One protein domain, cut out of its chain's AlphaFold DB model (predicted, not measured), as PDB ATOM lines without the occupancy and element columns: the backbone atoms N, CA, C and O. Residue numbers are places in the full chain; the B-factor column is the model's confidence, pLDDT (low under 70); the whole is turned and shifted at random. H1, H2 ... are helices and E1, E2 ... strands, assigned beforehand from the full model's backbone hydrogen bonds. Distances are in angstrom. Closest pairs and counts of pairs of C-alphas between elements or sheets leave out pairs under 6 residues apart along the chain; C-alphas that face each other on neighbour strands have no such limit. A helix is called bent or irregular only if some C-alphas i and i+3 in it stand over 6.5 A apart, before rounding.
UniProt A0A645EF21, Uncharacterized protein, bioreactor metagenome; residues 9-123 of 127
ATOM      1  N   VAL A   9     225.638 191.912 157.045       92.00
ATOM      2  CA  VAL A   9     226.030 190.567 156.617       92.00
ATOM      3  C   VAL A   9     225.944 189.650 157.824       92.00
ATOM      4  O   VAL A   9     226.541 189.902 158.865       92.00
ATOM      5  N   TYR A  10     225.173 188.587 157.683       91.62
ATOM      6  CA  TYR A  10     225.040 187.511 158.646       91.62
ATOM      7  C   TYR A  10     225.982 186.379 158.248       91.62
ATOM      8  O   TYR A  10     225.995 185.985 157.083       91.62
ATOM      9  N   ALA A  11     226.737 185.840 159.201       92.69
ATOM     10  CA  ALA A  11     227.491 184.606 159.027       92.69
ATOM     11  C   ALA A  11     227.203 183.640 160.175       92.69
ATOM     12  O   ALA A  11     227.274 184.023 161.343       92.69
ATOM     13  N   LEU A  12     226.919 182.386 159.842       94.19
ATOM     14  CA  LEU A  12     226.772 181.311 160.814       94.19
ATOM     15  C   LEU A  12     227.769 180.206 160.521       94.19
ATOM     16  O   LEU A  12     227.678 179.561 159.477       94.19
ATOM     17  N   THR A  13     228.682 179.980 161.458       95.44
ATOM     18  CA  THR A  13     229.779 179.023 161.327       95.44
ATOM     19  C   THR A  13     229.615 177.895 162.333       95.44
ATOM     20  O   THR A  13     229.477 178.159 163.524       95.44
ATOM     21  N   CYS A  14     229.672 176.642 161.878       94.69
ATOM     22  CA  CYS A  14     229.842 175.500 162.775       94.69
ATOM     23  C   CYS A  14     231.309 175.414 163.217       94.69
ATOM     24  O   CYS A  14     232.203 175.372 162.374       94.69
ATOM     25  N   LEU A  15     231.552 175.403 164.530       96.31
ATOM     26  CA  LEU A  15     232.904 175.425 165.104       96.31
ATOM     27  C   LEU A  15     233.524 174.028 165.227       96.31
ATOM     28  O   LEU A  15     234.738 173.902 165.345       96.31
ATOM     29  N   ASP A  16     232.702 172.978 165.204       94.69
ATOM     30  CA  ASP A  16     233.164 171.596 165.287       94.69
ATOM     31  C   ASP A  16     232.221 170.670 164.525       94.69
ATOM     32  O   ASP A  16     231.118 170.365 164.973       94.69
ATOM     33  N   THR A  17     232.672 170.197 163.370       93.38
ATOM     34  CA  THR A  17     231.909 169.282 162.516       93.38
ATOM     35  C   THR A  17     232.139 167.808 162.851       93.38
ATOM     36  O   THR A  17     231.614 166.953 162.144       93.38
ATOM     37  N   PHE A  18     232.916 167.486 163.893       93.50
ATOM     38  CA  PHE A  18     233.353 166.120 164.198       93.50
ATOM     39  C   PHE A  18     232.885 165.629 165.566       93.50
ATOM     40  O   PHE A  18     232.243 164.588 165.637       93.50
ATOM     41  N   ASN A  19     233.166 166.359 166.646       93.44
ATOM     42  CA  ASN A  19     233.046 165.847 168.013       93.44
ATOM     43  C   ASN A  19     231.920 166.545 168.779       93.44
ATOM     44  O   ASN A  19     232.162 167.494 169.519       93.44
ATOM     45  N   TYR A  20     230.680 166.080 168.622       93.81
ATOM     46  CA  TYR A  20     229.520 166.690 169.282       93.81
ATOM     47  C   TYR A  20     229.464 166.382 170.784       93.81
ATOM     48  O   TYR A  20     229.231 167.278 171.594       93.81
ATOM     49  N   GLY A  21     229.711 165.125 171.153       91.56
ATOM     50  CA  GLY A  21     229.492 164.614 172.504       91.56
ATOM     51  C   GLY A  21     230.283 165.337 173.593       91.56
ATOM     52  O   GLY A  21     229.799 165.460 174.713       91.56
ATOM     53  N   LYS A  22     231.447 165.913 173.266       94.69
ATOM     54  CA  LYS A  22     232.276 166.666 174.226       94.69
ATOM     55  C   LYS A  22     231.653 167.985 174.704       94.69
ATOM     56  O   LYS A  22     232.148 168.567 175.662       94.69
ATOM     57  N   TYR A  23     230.607 168.472 174.029       92.81
ATOM     58  CA  TYR A  23     229.905 169.714 174.374       92.81
ATOM     59  C   TYR A  23     228.620 169.481 175.182       92.81
ATOM     60  O   TYR A  23     227.901 170.435 175.481       92.81
ATOM     61  N   LEU A  24     228.299 168.226 175.504       90.25
ATOM     62  CA  LEU A  24     227.156 167.875 176.342       90.25
ATOM     63  C   LEU A  24     227.485 168.060 177.828       90.25
ATOM     64  O   LEU A  24     228.647 168.027 178.229       90.25
ATOM     65  N   SER A  25     226.447 168.215 178.658       89.19
ATOM     66  CA  SER A  25     226.597 168.313 180.119       89.19
ATOM     67  C   SER A  25     227.283 167.083 180.719       89.19
ATOM     68  O   SER A  25     228.087 167.215 181.638       89.19
ATOM     69  N   VAL A  26     226.993 165.902 180.167       91.50
ATOM     70  CA  VAL A  26     227.756 164.668 180.376       91.50
ATOM     71  C   VAL A  26     228.476 164.360 179.062       91.50
ATOM     72  O   VAL A  26     227.800 163.995 178.096       91.50
ATOM     73  N   PRO A  27     229.809 164.532 178.989       92.00
ATOM     74  CA  PRO A  27     230.556 164.285 177.765       92.00
ATOM     75  C   PRO A  27     230.386 162.852 177.253       92.00
ATOM     76  O   PRO A  27     230.468 161.895 178.022       92.00
ATOM     77  N   THR A  28     230.190 162.708 175.945       93.19
ATOM     78  CA  THR A  28     230.127 161.412 175.251       93.19
ATOM     79  C   THR A  28     231.093 161.370 174.068       93.19
ATOM     80  O   THR A  28     231.629 162.395 173.643       93.19
ATOM     81  N   GLU A  29     231.281 160.186 173.486       94.75
ATOM     82  CA  GLU A  29     232.041 159.988 172.239       94.75
ATOM     83  C   GLU A  29     231.188 160.234 170.979       94.75
ATOM     84  O   GLU A  29     231.549 159.846 169.868       94.75
ATOM     85  N   GLU A  30     230.016 160.858 171.128       92.50
ATOM     86  CA  GLU A  30     229.079 161.021 170.026       92.50
ATOM     87  C   GLU A  30     229.644 161.942 168.930       92.50
ATOM     88  O   GLU A  30     229.920 163.129 169.148       92.50
ATOM     89  N   LEU A  31     229.744 161.414 167.710       93.38
ATOM     90  CA  LEU A  31     230.150 162.189 166.542       93.38
ATOM     91  C   LEU A  31     229.068 163.187 166.121       93.38
ATOM     92  O   LEU A  31     227.867 162.982 166.314       93.38
ATOM     93  N   ASN A  32     229.481 164.293 165.515       92.12
ATOM     94  CA  ASN A  32     228.556 165.283 164.989       92.12
ATOM     95  C   ASN A  32     227.873 164.787 163.701       92.12
ATOM     96  O   ASN A  32     228.391 163.943 162.974       92.12
ATOM     97  N   ARG A  33     226.682 165.319 163.415       89.38
ATOM     98  CA  ARG A  33     225.932 165.032 162.188       89.38
ATOM     99  C   ARG A  33     225.307 166.299 161.626       89.38
ATOM    100  O   ARG A  33     225.124 167.286 162.339       89.38
ATOM    101  N   ARG A  34     224.935 166.251 160.350       87.56
ATOM    102  CA  ARG A  34     224.203 167.345 159.711       87.56
ATOM    103  C   ARG A  34     222.758 167.413 160.195       87.56
ATOM    104  O   ARG A  34     222.149 166.383 160.478       87.56
ATOM    105  N   VAL A  35     222.217 168.627 160.243       86.25
ATOM    106  CA  VAL A  35     220.809 168.886 160.586       86.25
ATOM    107  C   VAL A  35     219.874 168.379 159.486       86.25
ATOM    108  O   VAL A  35     218.808 167.849 159.782       86.25
ATOM    109  N   TYR A  36     220.285 168.488 158.218       73.88
ATOM    110  CA  TYR A  36     219.537 167.991 157.063       73.88
ATOM    111  C   TYR A  36     220.437 167.189 156.102       73.88
ATOM    112  O   TYR A  36     221.546 167.630 155.792       73.88
ATOM    113  N   PRO A  37     219.966 166.046 155.557       61.03
ATOM    114  CA  PRO A  37     220.716 165.254 154.574       61.03
ATOM    115  C   PRO A  37     220.746 165.868 153.158       61.03
ATOM    116  O   PRO A  37     221.431 165.350 152.284       61.03
ATOM    117  N   LEU A  38     219.976 166.934 152.896       52.72
ATOM    118  CA  LEU A  38     219.594 167.370 151.542       52.72
ATOM    119  C   LEU A  38     220.486 168.436 150.889       52.72
ATOM    120  O   LEU A  38     220.134 168.925 149.817       52.72
ATOM    121  N   ALA A  39     221.644 168.781 151.456       53.62
ATOM    122  CA  ALA A  39     222.636 169.569 150.718       53.62
ATOM    123  C   ALA A  39     223.297 168.680 149.643       53.62
ATOM    124  O   ALA A  39     224.446 168.274 149.780       53.62
ATOM    125  N   LYS A  40     222.522 168.321 148.609       54.59
ATOM    126  CA  LYS A  40     222.950 167.539 147.439       54.59
ATOM    127  C   LYS A  40     223.868 168.335 146.512       54.59
ATOM    128  O   LYS A  40     224.482 167.755 145.627       54.59
ATOM    129  N   ASP A  41     223.941 169.649 146.703       64.88
ATOM    130  CA  ASP A  41     224.874 170.495 145.979       64.88
ATOM    131  C   ASP A  41     226.264 170.383 146.620       64.88
ATOM    132  O   ASP A  41     226.534 170.957 147.685       64.88
ATOM    133  N   GLU A  42     227.144 169.609 145.976       67.44
ATOM    134  CA  GLU A  42     228.531 169.401 146.406       67.44
ATOM    135  C   GLU A  42     229.271 170.722 146.642       67.44
ATOM    136  O   GLU A  42     230.121 170.797 147.536       67.44
ATOM    137  N   LYS A  43     228.901 171.784 145.911       68.94
ATOM    138  CA  LYS A  43     229.554 173.093 145.974       68.94
ATOM    139  C   LYS A  43     229.521 173.706 147.373       68.94
ATOM    140  O   LYS A  43     230.475 174.359 147.778       68.94
ATOM    141  N   PHE A  44     228.453 173.468 148.135       71.81
ATOM    142  CA  PHE A  44     228.275 174.025 149.482       71.81
ATOM    143  C   PHE A  44     228.374 172.975 150.584       71.81
ATOM    144  O   PHE A  44     228.188 173.297 151.765       71.81
ATOM    145  N   TYR A  45     228.656 171.721 150.224       78.00
ATOM    146  CA  TYR A  45     228.752 170.629 151.179       78.00
ATOM    147  C   TYR A  45     229.889 170.876 152.174       78.00
ATOM    148  O   TYR A  45     229.678 170.777 153.383       78.00
ATOM    149  N   ARG A  46     231.075 171.258 151.688       82.19
ATOM    150  CA  ARG A  46     232.274 171.473 152.520       82.19
ATOM    151  C   ARG A  46     232.262 172.789 153.303       82.19
ATOM    152  O   ARG A  46     233.030 172.940 154.243       82.19
ATOM    153  N   GLU A  47     231.365 173.706 152.957       85.19
ATOM    154  CA  GLU A  47     231.258 175.007 153.612       85.19
ATOM    155  C   GLU A  47     230.659 174.882 155.016       85.19
ATOM    156  O   GLU A  47     229.475 174.554 155.175       85.19
ATOM    157  N   ILE A  48     231.467 175.192 156.030       90.25
ATOM    158  CA  ILE A  48     231.057 175.223 157.443       90.25
ATOM    159  C   ILE A  48     230.395 176.545 157.847       90.25
ATOM    160  O   ILE A  48     229.790 176.613 158.915       90.25
ATOM    161  N   THR A  49     230.492 177.567 156.989       91.19
ATOM    162  CA  THR A  49     229.863 178.876 157.181       91.19
ATOM    163  C   THR A  49     228.761 179.099 156.151       91.19
ATOM    164  O   THR A  49     228.927 178.786 154.972       91.19
ATOM    165  N   ILE A  50     227.629 179.653 156.583       88.88
ATOM    166  CA  ILE A  50     226.611 180.224 155.694       88.88
ATOM    167  C   ILE A  50     226.620 181.735 155.850       88.88
ATOM    168  O   ILE A  50     226.536 182.229 156.972       88.88
ATOM    169  N   TYR A  51     226.660 182.444 154.724       88.31
ATOM    170  CA  TYR A  51     226.514 183.894 154.665       88.31
ATOM    171  C   TYR A  51     225.127 184.281 154.151       88.31
ATOM    172  O   TYR A  51     224.569 183.599 153.290       88.31
ATOM    173  N   ASN A  52     224.574 185.378 154.662       87.81
ATOM    174  CA  ASN A  52     223.344 185.975 154.148       87.81
ATOM    175  C   ASN A  52     223.342 187.499 154.350       87.81
ATOM    176  O   ASN A  52     224.099 188.020 155.167       87.81
ATOM    177  N   PHE A  53     222.482 188.211 153.628       88.75
ATOM    178  CA  PHE A  53     222.309 189.656 153.747       88.75
ATOM    179  C   PHE A  53     220.988 189.975 154.440       88.75
ATOM    180  O   PHE A  53     219.948 189.407 154.112       88.75
ATOM    181  N   LEU A  54     221.016 190.922 155.376       88.38
ATOM    182  CA  LEU A  54     219.838 191.381 156.102       88.38
ATOM    183  C   LEU A  54     219.669 192.887 155.890       88.38
ATOM    184  O   LEU A  54     220.463 193.682 156.379       88.38
ATOM    185  N   GLY A  55     218.605 193.282 155.186       87.88
ATOM    186  CA  GLY A  55     218.169 194.685 155.077       87.88
ATOM    187  C   GLY A  55     217.248 195.126 156.221       87.88
ATOM    188  O   GLY A  55     216.549 196.129 156.109       87.88
ATOM    189  N   ILE A  56     217.184 194.333 157.292       86.31
ATOM    190  CA  ILE A  56     216.283 194.495 158.434       86.31
ATOM    191  C   ILE A  56     217.066 194.301 159.731       86.31
ATOM    192  O   ILE A  56     218.051 193.568 159.770       86.31
ATOM    193  N   THR A  57     216.611 194.934 160.811       87.19
ATOM    194  CA  THR A  57     217.265 194.868 162.133       87.19
ATOM    195  C   THR A  57     216.804 193.687 162.984       87.19
ATOM    196  O   THR A  57     217.378 193.422 164.038       87.19
ATOM    197  N   LYS A  58     215.760 192.974 162.548       86.81
ATOM    198  CA  LYS A  58     215.219 191.784 163.208       86.81
ATOM    199  C   LYS A  58     214.822 190.764 162.152       86.81
ATOM    200  O   LYS A  58     214.032 191.082 161.272       86.81
ATOM    201  N   SER A  59     215.343 189.548 162.266       84.75
ATOM    202  CA  SER A  59     214.982 188.412 161.415       84.75
ATOM    203  C   SER A  59     214.847 187.163 162.280       84.75
ATOM    204  O   SER A  59     215.657 186.985 163.193       84.75
ATOM    205  N   PRO A  60     213.875 186.278 162.009       85.75
ATOM    206  CA  PRO A  60     213.907 184.938 162.572       85.75
ATOM    207  C   PRO A  60     215.131 184.179 162.041       85.75
ATOM    208  O   PRO A  60     215.542 184.363 160.890       85.75
ATOM    209  N   LEU A  61     215.693 183.304 162.875       80.56
ATOM    210  CA  LEU A  61     216.690 182.331 162.447       80.56
ATOM    211  C   LEU A  61     215.962 181.138 161.816       80.56
ATOM    212  O   LEU A  61     215.221 180.432 162.497       80.56
ATOM    213  N   SER A  62     216.163 180.909 160.517       81.44
ATOM    214  CA  SER A  62     215.624 179.721 159.851       81.44
ATOM    215  C   SER A  62     216.494 178.504 160.150       81.44
ATOM    216  O   SER A  62     217.717 178.558 160.019       81.44
ATOM    217  N   TRP A  63     215.859 177.375 160.471       80.88
ATOM    218  CA  TRP A  63     216.542 176.098 160.709       80.88
ATOM    219  C   TRP A  63     217.386 175.640 159.511       80.88
ATOM    220  O   TRP A  63     218.432 175.018 159.669       80.88
ATOM    221  N   GLN A  64     216.977 176.024 158.299       78.25
ATOM    222  CA  GLN A  64     217.704 175.738 157.059       78.25
ATOM    223  C   GLN A  64     219.057 176.457 156.965       78.25
ATOM    224  O   GLN A  64     219.849 176.141 156.082       78.25
ATOM    225  N   MET A  65     219.336 177.425 157.843       81.44
ATOM    226  CA  MET A  65     220.642 178.077 157.903       81.44
ATOM    227  C   MET A  65     221.666 177.273 158.708       81.44
ATOM    228  O   MET A  65     222.850 177.593 158.660       81.44
ATOM    229  N   VAL A  66     221.248 176.235 159.438       88.19
ATOM    230  CA  VAL A  66     222.143 175.481 160.315       88.19
ATOM    231  C   VAL A  66     222.467 174.121 159.710       88.19
ATOM    232  O   VAL A  66     221.624 173.236 159.666       88.19
ATOM    233  N   LYS A  67     223.703 173.930 159.234       87.12
ATOM    234  CA  LYS A  67     224.110 172.687 158.548       87.12
ATOM    235  C   LYS A  67     224.412 171.530 159.495       87.12
ATOM    236  O   LYS A  67     224.265 170.380 159.085       87.12
ATOM    237  N   TRP A  68     224.857 171.815 160.714       91.12
ATOM    238  CA  TRP A  68     225.405 170.849 161.669       91.12
ATOM    239  C   TRP A  68     224.768 171.025 163.042       91.12
ATOM    240  O   TRP A  68     224.250 172.091 163.344       91.12
ATOM    241  N   PHE A  69     224.802 169.998 163.882       92.44
ATOM    242  CA  PHE A  69     224.543 170.189 165.310       92.44
ATOM    243  C   PHE A  69     225.809 170.686 166.021       92.44
ATOM    244  O   PHE A  69     226.856 170.866 165.400       92.44
ATOM    245  N   GLY A  70     225.731 170.927 167.325       94.00
ATOM    246  CA  GLY A  70     226.881 171.304 168.142       94.00
ATOM    247  C   GLY A  70     227.188 172.803 168.122       94.00
ATOM    248  O   GLY A  70     226.280 173.617 167.931       94.00
ATOM    249  N   PRO A  71     228.444 173.195 168.379       96.00
ATOM    250  CA  PRO A  71     228.807 174.586 168.606       96.00
ATOM    251  C   PRO A  71     228.761 175.401 167.315       96.00
ATOM    252  O   PRO A  71     229.281 174.996 166.270       96.00
ATOM    253  N   HIS A  72     228.165 176.579 167.409       96.31
ATOM    254  CA  HIS A  72     228.048 177.542 166.332       96.31
ATOM    255  C   HIS A  72     228.446 178.928 166.810       96.31
ATOM    256  O   HIS A  72     228.182 179.296 167.951       96.31
ATOM    257  N   ARG A  73     229.010 179.710 165.894       97.25
ATOM    258  CA  ARG A  73     229.195 181.150 166.040       97.25
ATOM    259  C   ARG A  73     228.299 181.873 165.056       97.25
ATOM    260  O   ARG A  73     228.429 181.674 163.847       97.25
ATOM    261  N   VAL A  74     227.431 182.740 165.564       95.00
ATOM    262  CA  VAL A  74     226.746 183.746 164.751       95.00
ATOM    263  C   VAL A  74     227.556 185.035 164.777       95.00
ATOM    264  O   VAL A  74     227.963 185.503 165.836       95.00
ATOM    265  N   SER A  75     227.809 185.601 163.602       95.62
ATOM    266  CA  SER A  75     228.468 186.894 163.430       95.62
ATOM    267  C   SER A  75     227.577 187.816 162.613       95.62
ATOM    268  O   SER A  75     227.103 187.432 161.543       95.62
ATOM    269  N   ILE A  76     227.373 189.037 163.099       94.19
ATOM    270  CA  ILE A  76     226.716 190.104 162.343       94.19
ATOM    271  C   ILE A  76     227.762 191.163 162.034       94.19
ATOM    272  O   ILE A  76     228.372 191.721 162.945       94.19
ATOM    273  N   TYR A  77     227.952 191.428 160.749       93.81
ATOM    274  CA  TYR A  77     228.869 192.430 160.237       93.81
ATOM    275  C   TYR A  77     228.090 193.662 159.779       93.81
ATOM    276  O   TYR A  77     227.077 193.544 159.083       93.81
ATOM    277  N   VAL A  78     228.608 194.835 160.129       93.94
ATOM    278  CA  VAL A  78     228.253 196.131 159.547       93.94
ATOM    279  C   VAL A  78     229.375 196.496 158.578       93.94
ATOM    280  O   VAL A  78     230.381 197.064 159.012       93.94
ATOM    281  N   PRO A  79     229.272 196.083 157.304       92.12
ATOM    282  CA  PRO A  79     230.315 196.329 156.325       92.12
ATOM    283  C   PRO A  79     230.330 197.792 155.881       92.12
ATOM    284  O   PRO A  79     229.288 198.444 155.798       92.12
ATOM    285  N   ASP A  80     231.508 198.282 155.513       90.94
ATOM    286  CA  ASP A  80     231.598 199.466 154.670       90.94
ATOM    287  C   ASP A  80     231.122 199.175 153.233       90.94
ATOM    288  O   ASP A  80     230.795 198.047 152.845       90.94
ATOM    289  N   ASN A  81     231.088 200.222 152.409       86.94
ATOM    290  CA  ASN A  81     230.612 200.117 151.035       86.94
ATOM    291  C   ASN A  81     231.463 199.188 150.159       86.94
ATOM    292  O   ASN A  81     230.913 198.556 149.256       86.94
ATOM    293  N   ASN A  82     232.777 199.118 150.379       86.62
ATOM    294  CA  ASN A  82     233.657 198.281 149.564       86.62
ATOM    295  C   ASN A  82     233.422 196.809 149.894       86.62
ATOM    296  O   ASN A  82     233.216 196.000 148.990       86.62
ATOM    297  N   TYR A  83     233.363 196.495 151.187       87.38
ATOM    298  CA  TYR A  83     233.071 195.159 151.683       87.38
ATOM    299  C   TYR A  83     231.705 194.673 151.209       87.38
ATOM    300  O   TYR A  83     231.601 193.579 150.655       87.38
ATOM    301  N   LEU A  84     230.659 195.493 151.350       87.38
ATOM    302  CA  LEU A  84     229.310 195.113 150.934       87.38
ATOM    303  C   LEU A  84     229.227 194.843 149.425       87.38
ATOM    304  O   LEU A  84     228.721 193.799 149.011       87.38
ATOM    305  N   LYS A  85     229.749 195.757 148.595       84.50
ATOM    306  CA  LYS A  85     229.716 195.622 147.129       84.50
ATOM    307  C   LYS A  85     230.496 194.413 146.643       84.50
ATOM    308  O   LYS A  85     230.081 193.771 145.677       84.50
ATOM    309  N   TRP A  86     231.623 194.109 147.280       83.88
ATOM    310  CA  TRP A  86     232.376 192.913 146.945       83.88
ATOM    311  C   TRP A  86     231.604 191.650 147.315       83.88
ATOM    312  O   TRP A  86     231.438 190.767 146.475       83.88
ATOM    313  N   LEU A  87     231.063 191.583 148.535       84.62
ATOM    314  CA  LEU A  87     230.345 190.393 148.983       84.62
ATOM    315  C   LEU A  87     229.117 190.134 148.097       84.62
ATOM    316  O   LEU A  87     228.859 188.998 147.714       84.62
ATOM    317  N   MET A  88     228.400 191.185 147.688       84.38
ATOM    318  CA  MET A  88     227.284 191.056 146.746       84.38
ATOM    319  C   MET A  88     227.717 190.510 145.377       84.38
ATOM    320  O   MET A  88     227.006 189.685 144.811       84.38
ATOM    321  N   GLN A  89     228.878 190.906 144.848       82.50
ATOM    322  CA  GLN A  89     229.399 190.345 143.591       82.50
ATOM    323  C   GLN A  89     229.654 188.846 143.690       82.50
ATOM    324  O   GLN A  89     229.191 188.081 142.845       82.50
ATOM    325  N   VAL A  90     230.321 188.422 144.764       81.12
ATOM    326  CA  VAL A  90     230.651 187.011 144.981       81.12
ATOM    327  C   VAL A  90     229.392 186.173 145.191       81.12
ATOM    328  O   VAL A  90     229.223 185.144 144.539       81.12
ATOM    329  N   PHE A  91     228.495 186.613 146.077       77.94
ATOM    330  CA  PHE A  91     227.355 185.804 146.507       77.94
ATOM    331  C   PHE A  91     226.120 185.920 145.606       77.94
ATOM    332  O   PHE A  91     225.406 184.931 145.467       77.94
ATOM    333  N   MET A  92     225.844 187.082 145.004       73.75
ATOM    334  CA  MET A  92     224.640 187.273 144.176       73.75
ATOM    335  C   MET A  92     224.904 187.083 142.686       73.75
ATOM    336  O   MET A  92     224.060 186.527 141.988       73.75
ATOM    337  N   TYR A  93     226.053 187.542 142.190       72.12
ATOM    338  CA  TYR A  93     226.334 187.552 140.753       72.12
ATOM    339  C   TYR A  93     227.266 186.424 140.307       72.12
ATOM    340  O   TYR A  93     227.395 186.195 139.104       72.12
ATOM    341  N   GLY A  94     227.928 185.734 141.246       72.38
ATOM    342  CA  GLY A  94     228.848 184.627 140.955       72.38
ATOM    343  C   GLY A  94     229.978 185.004 139.992       72.38
ATOM    344  O   GLY A  94     230.558 184.132 139.350       72.38
ATOM    345  N   SER A  95     230.251 186.300 139.849       75.25
ATOM    346  CA  SER A  95     231.165 186.872 138.869       75.25
ATOM    347  C   SER A  95     231.839 188.100 139.465       75.25
ATOM    348  O   SER A  95     231.249 188.840 140.255       75.25
ATOM    349  N   PHE A  96     233.102 188.292 139.101       75.44
ATOM    350  CA  PHE A  96     233.907 189.416 139.556       75.44
ATOM    351  C   PHE A  96     233.921 190.501 138.488       75.44
ATOM    352  O   PHE A  96     234.207 190.223 137.324       75.44
ATOM    353  N   ASN A  97     233.642 191.741 138.883       77.94
ATOM    354  CA  ASN A  97     233.857 192.897 138.030       77.94
ATOM    355  C   ASN A  97     235.091 193.658 138.527       77.94
ATOM    356  O   ASN A  97     235.098 194.240 139.612       77.94
ATOM    357  N   GLU A  98     236.132 193.663 137.699       78.50
ATOM    358  CA  GLU A  98     237.446 194.243 137.999       78.50
ATOM    359  C   GLU A  98     237.385 195.738 138.341       78.50
ATOM    360  O   GLU A  98     238.248 196.254 139.046       78.50
ATOM    361  N   ARG A  99     236.319 196.441 137.930       77.38
ATOM    362  CA  ARG A  99     236.091 197.852 138.293       77.38
ATOM    363  C   ARG A  99     235.872 198.069 139.791       77.38
ATOM    364  O   ARG A  99     235.895 199.211 140.239       77.38
ATOM    365  N   PHE A 100     235.626 197.007 140.556       73.12
ATOM    366  CA  PHE A 100     235.506 197.067 142.011       73.12
ATOM    367  C   PHE A 100     236.793 196.676 142.743       73.12
ATOM    368  O   PHE A 100     236.786 196.605 143.974       73.12
ATOM    369  N   TYR A 101     237.894 196.436 142.025       80.56
ATOM    370  CA  TYR A 101     239.186 196.254 142.669       80.56
ATOM    371  C   TYR A 101     239.662 197.575 143.277       80.56
ATOM    372  O   TYR A 101     239.568 198.634 142.661       80.56
ATOM    373  N   SER A 102     240.172 197.508 144.505       79.00
ATOM    374  CA  SER A 102     240.832 198.644 145.175       79.00
ATOM    375  C   SER A 102     242.304 198.368 145.483       79.00
ATOM    376  O   SER A 102     242.942 199.125 146.209       79.00
ATOM    377  N   VAL A 103     242.853 197.296 144.906       80.88
ATOM    378  CA  VAL A 103     244.269 196.930 144.988       80.88
ATOM    379  C   VAL A 103     244.874 196.871 143.589       80.88
ATOM    380  O   VAL A 103     244.247 196.383 142.652       80.88
ATOM    381  N   ASN A 104     246.100 197.374 143.448       81.31
ATOM    382  CA  ASN A 104     246.832 197.352 142.185       81.31
ATOM    383  C   ASN A 104     247.641 196.055 142.062       81.31
ATOM    384  O   ASN A 104     248.319 195.661 143.007       81.31
ATOM    385  N   GLY A 105     247.600 195.415 140.889       82.88
ATOM    386  CA  GLY A 105     248.392 194.211 140.602       82.88
ATOM    387  C   GLY A 105     247.895 192.928 141.280       82.88
ATOM    388  O   GLY A 105     248.601 191.923 141.263       82.88
ATOM    389  N   ALA A 106     246.696 192.943 141.866       81.31
ATOM    390  CA  ALA A 106     246.074 191.783 142.496       81.31
ATOM    391  C   ALA A 106     244.553 191.793 142.292       81.31
ATOM    392  O   ALA A 106     243.955 192.825 141.991       81.31
ATOM    393  N   ILE A 107     243.925 190.635 142.492       80.19
ATOM    394  CA  ILE A 107     242.467 190.509 142.565       80.19
ATOM    395  C   ILE A 107     242.065 190.730 144.018       80.19
ATOM    396  O   ILE A 107     242.447 189.951 144.891       80.19
ATOM    397  N   GLY A 108     241.296 191.781 144.289       77.69
ATOM    398  CA  GLY A 108     240.819 192.029 145.643       77.69
ATOM    399  C   GLY A 108     240.364 193.452 145.899       77.69
ATOM    400  O   GLY A 108     240.290 194.301 145.011       77.69
ATOM    401  N   PHE A 109     240.042 193.708 147.155       83.50
ATOM    402  CA  PHE A 109     239.569 194.994 147.625       83.50
ATOM    403  C   PHE A 109     239.965 195.165 149.092       83.50
ATOM    404  O   PHE A 109     240.061 194.186 149.832       83.50
ATOM    405  N   PHE A 110     240.158 196.409 149.517       86.12
ATOM    406  CA  PHE A 110     240.191 196.759 150.928       86.12
ATOM    407  C   PHE A 110     238.788 197.148 151.378       86.12
ATOM    408  O   PHE A 110     238.177 198.086 150.856       86.12
ATOM    409  N   GLY A 111     238.286 196.403 152.353       87.62
ATOM    410  CA  GLY A 111     237.035 196.681 153.031       87.62
ATOM    411  C   GLY A 111     237.174 196.403 154.517       87.62
ATOM    412  O   GLY A 111     238.036 195.641 154.957       87.62
ATOM    413  N   SER A 112     236.311 197.039 155.284       91.31
ATOM    414  CA  SER A 112     236.223 196.932 156.728       91.31
ATOM    415  C   SER A 112     234.795 196.596 157.136       91.31
ATOM    416  O   SER A 112     233.834 196.855 156.407       91.31
ATOM    417  N   ALA A 113     234.656 195.998 158.311       93.56
ATOM    418  CA  ALA A 113     233.366 195.784 158.933       93.56
ATOM    419  C   ALA A 113     233.508 195.873 160.451       93.56
ATOM    420  O   ALA A 113     234.494 195.404 161.016       93.56
ATOM    421  N   SER A 114     232.505 196.448 161.108       95.12
ATOM    422  CA  SER A 114     232.318 196.227 162.546       95.12
ATOM    423  C   SER A 114     231.585 194.908 162.753       95.12
ATOM    424  O   SER A 114     230.702 194.579 161.961       95.12
ATOM    425  N   THR A 115     231.907 194.166 163.811       95.69
ATOM    426  CA  THR A 115     231.335 192.831 164.034       95.69
ATOM    427  C   THR A 115     230.875 192.655 165.469       95.69
ATOM    428  O   THR A 115     231.581 193.020 166.406       95.69
ATOM    429  N   ILE A 116     229.718 192.016 165.631       96.00
ATOM    430  CA  ILE A 116     229.314 191.385 166.888       96.00
ATOM    431  C   ILE A 116     229.246 189.874 166.689       96.00
ATOM    432  O   ILE A 116     228.867 189.403 165.613       96.00
ATOM    433  N   GLN A 117     229.628 189.117 167.716       97.56
ATOM    434  CA  GLN A 117     229.662 187.659 167.672       97.56
ATOM    435  C   GLN A 117     228.999 187.065 168.907       97.56
ATOM    436  O   GLN A 117     229.082 187.627 169.999       97.56
ATOM    437  N   HIS A 118     228.358 185.919 168.724       96.62
ATOM    438  CA  HIS A 118     227.815 185.135 169.817       96.62
ATOM    439  C   HIS A 118     227.936 183.646 169.510       96.62
ATOM    440  O   HIS A 118     227.680 183.219 168.381       96.62
ATOM    441  N   ASP A 119     228.298 182.871 170.527       97.00
ATOM    442  CA  ASP A 119     228.457 181.427 170.423       97.00
ATOM    443  C   ASP A 119     227.279 180.727 171.099       97.00
ATOM    444  O   ASP A 119     226.859 181.109 172.190       97.00
ATOM    445  N   PHE A 120     226.750 179.691 170.455       94.31
ATOM    446  CA  PHE A 120     225.679 178.861 170.997       94.31
ATOM    447  C   PHE A 120     225.869 177.400 170.596       94.31
ATOM    448  O   PHE A 120     226.590 177.084 169.650       94.31
ATOM    449  N   ILE A 121     225.206 176.487 171.304       93.88
ATOM    450  CA  ILE A 121     225.211 175.059 170.976       93.88
ATOM    451  C   ILE A 121     223.839 174.679 170.429       93.88
ATOM    452  O   ILE A 121     222.820 174.868 171.091       93.88
ATOM    453  N   LEU A 122     223.822 174.113 169.223       92.81
ATOM    454  CA  LEU A 122     222.634 173.502 168.653       92.81
ATOM    455  C   LEU A 122     222.524 172.050 169.114       92.81
ATOM    456  O   LEU A 122     223.307 171.194 168.695       92.81
ATOM    457  N   LEU A 123     221.535 171.763 169.949       91.62
ATOM    458  CA  LEU A 123     221.297 170.409 170.433       91.62
ATOM    459  C   LEU A 123     220.645 169.539 169.356       91.62
ATOM    460  O   LEU A 123     219.800 169.996 168.585       91.62
TER     461      LEU A 123
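This is residues 9 to 123 of the 127 residues of an uncharacterized protein of bioreactor metagenome (UniProt A0A645EF21). A twisted sheet of four antiparallel strands makes the core, with the helix H2 crossing one face of it near the end of E3, and long links without named elements extend the model beyond the sheet at both ends: residues 15 to 41 at one, residues 94 to 112 at the other. A third long link, residues 55 to 69, leads from the end of E2 back to the start of E3, and its residues 56 to 62 stick out freely. The printed part has 115 residues, with two named helices and four named strands in the order E1 H1 E2 E3 H2 E4, and the sheet's order is E2, E1, E3, E4. The class is mixed, helices and strands, though under half of the residues are in named elements. The whole is loose, with a radius of gyration of the C-alphas of 16.9 A, and elongated, with spans of 53 by 31 by 26 A.

In the sheet, E3 holds residues 70 to 79 and is 27.9 A long from first to last C-alpha. E4, residues 113 to 122, measures 26.6 A and ends at C-alpha 122, (222.634, 173.502, 168.653). E1, residues 9 to 14, begins at C-alpha 9, (226.030, 190.567, 156.617), and measures 16.7 A. E2, residues 49 to 54, measures 16.1 A. H2 holds residues 81 to 93, begins at C-alpha 81, (230.612, 200.117, 151.035), and is 16.8 A long. H1 has four residues, 42 to 45, and measures 4.9 A.

The sheet has E2 and E4 as edge strands and E1 and E3 as inner strands. E1 and E3 are antiparallel, with 161 degrees between their directions; N 11 and O 75 are 2.9 A apart, and N 75 and O 11 are 2.8 A apart, both within hydrogen-bond range. E2 and E1 are antiparallel at 157 degrees, with N 10 and O 52 within hydrogen-bond range at 2.8 A. E3 and E4 are antiparallel at 163 degrees; C-alphas 70 and 122 face each other at 4.8 A, and N 74 and O 118 are within hydrogen-bond range at 2.9 A. H2 is on the sheet at a height over the sheet of 9.7 A, an arrangement of two layers, a helix on one face of a sheet. It lies over E2 and E3 and is only just not over E1, on which 2 of its C-alphas fall. On the local plane its line and that of E2 stand at 68 degrees, across the strands. The closest C-alphas of H2 and E4 are those of Tyr 83 and Ala 113, 7.3 A apart. H2 is neither bent nor irregular, but only just: C-alphas 90 and 93 are 6.1 A apart. In H2 every O i to N i+4 pair is within hydrogen-bond range, while H1 is too short for such a pair. H1 is not on the sheet, and it is apart from E3, E4 and H2.

The two C-alphas farthest apart are those of Val 26 and Arg 99, at 54.2 A, each in a long link. The printed part has no cut from residue 9 to residue 123. The links E1 to H1, E2 to E3 and H2 to E4 are long, with 27, 15 and 19 residues, while H1 to E2 and E3 to H2 are tight. The mean pLDDT of the printed part is 86.0, and residues 37 to 43, of which 42 and 43 belong to H1, are under 70.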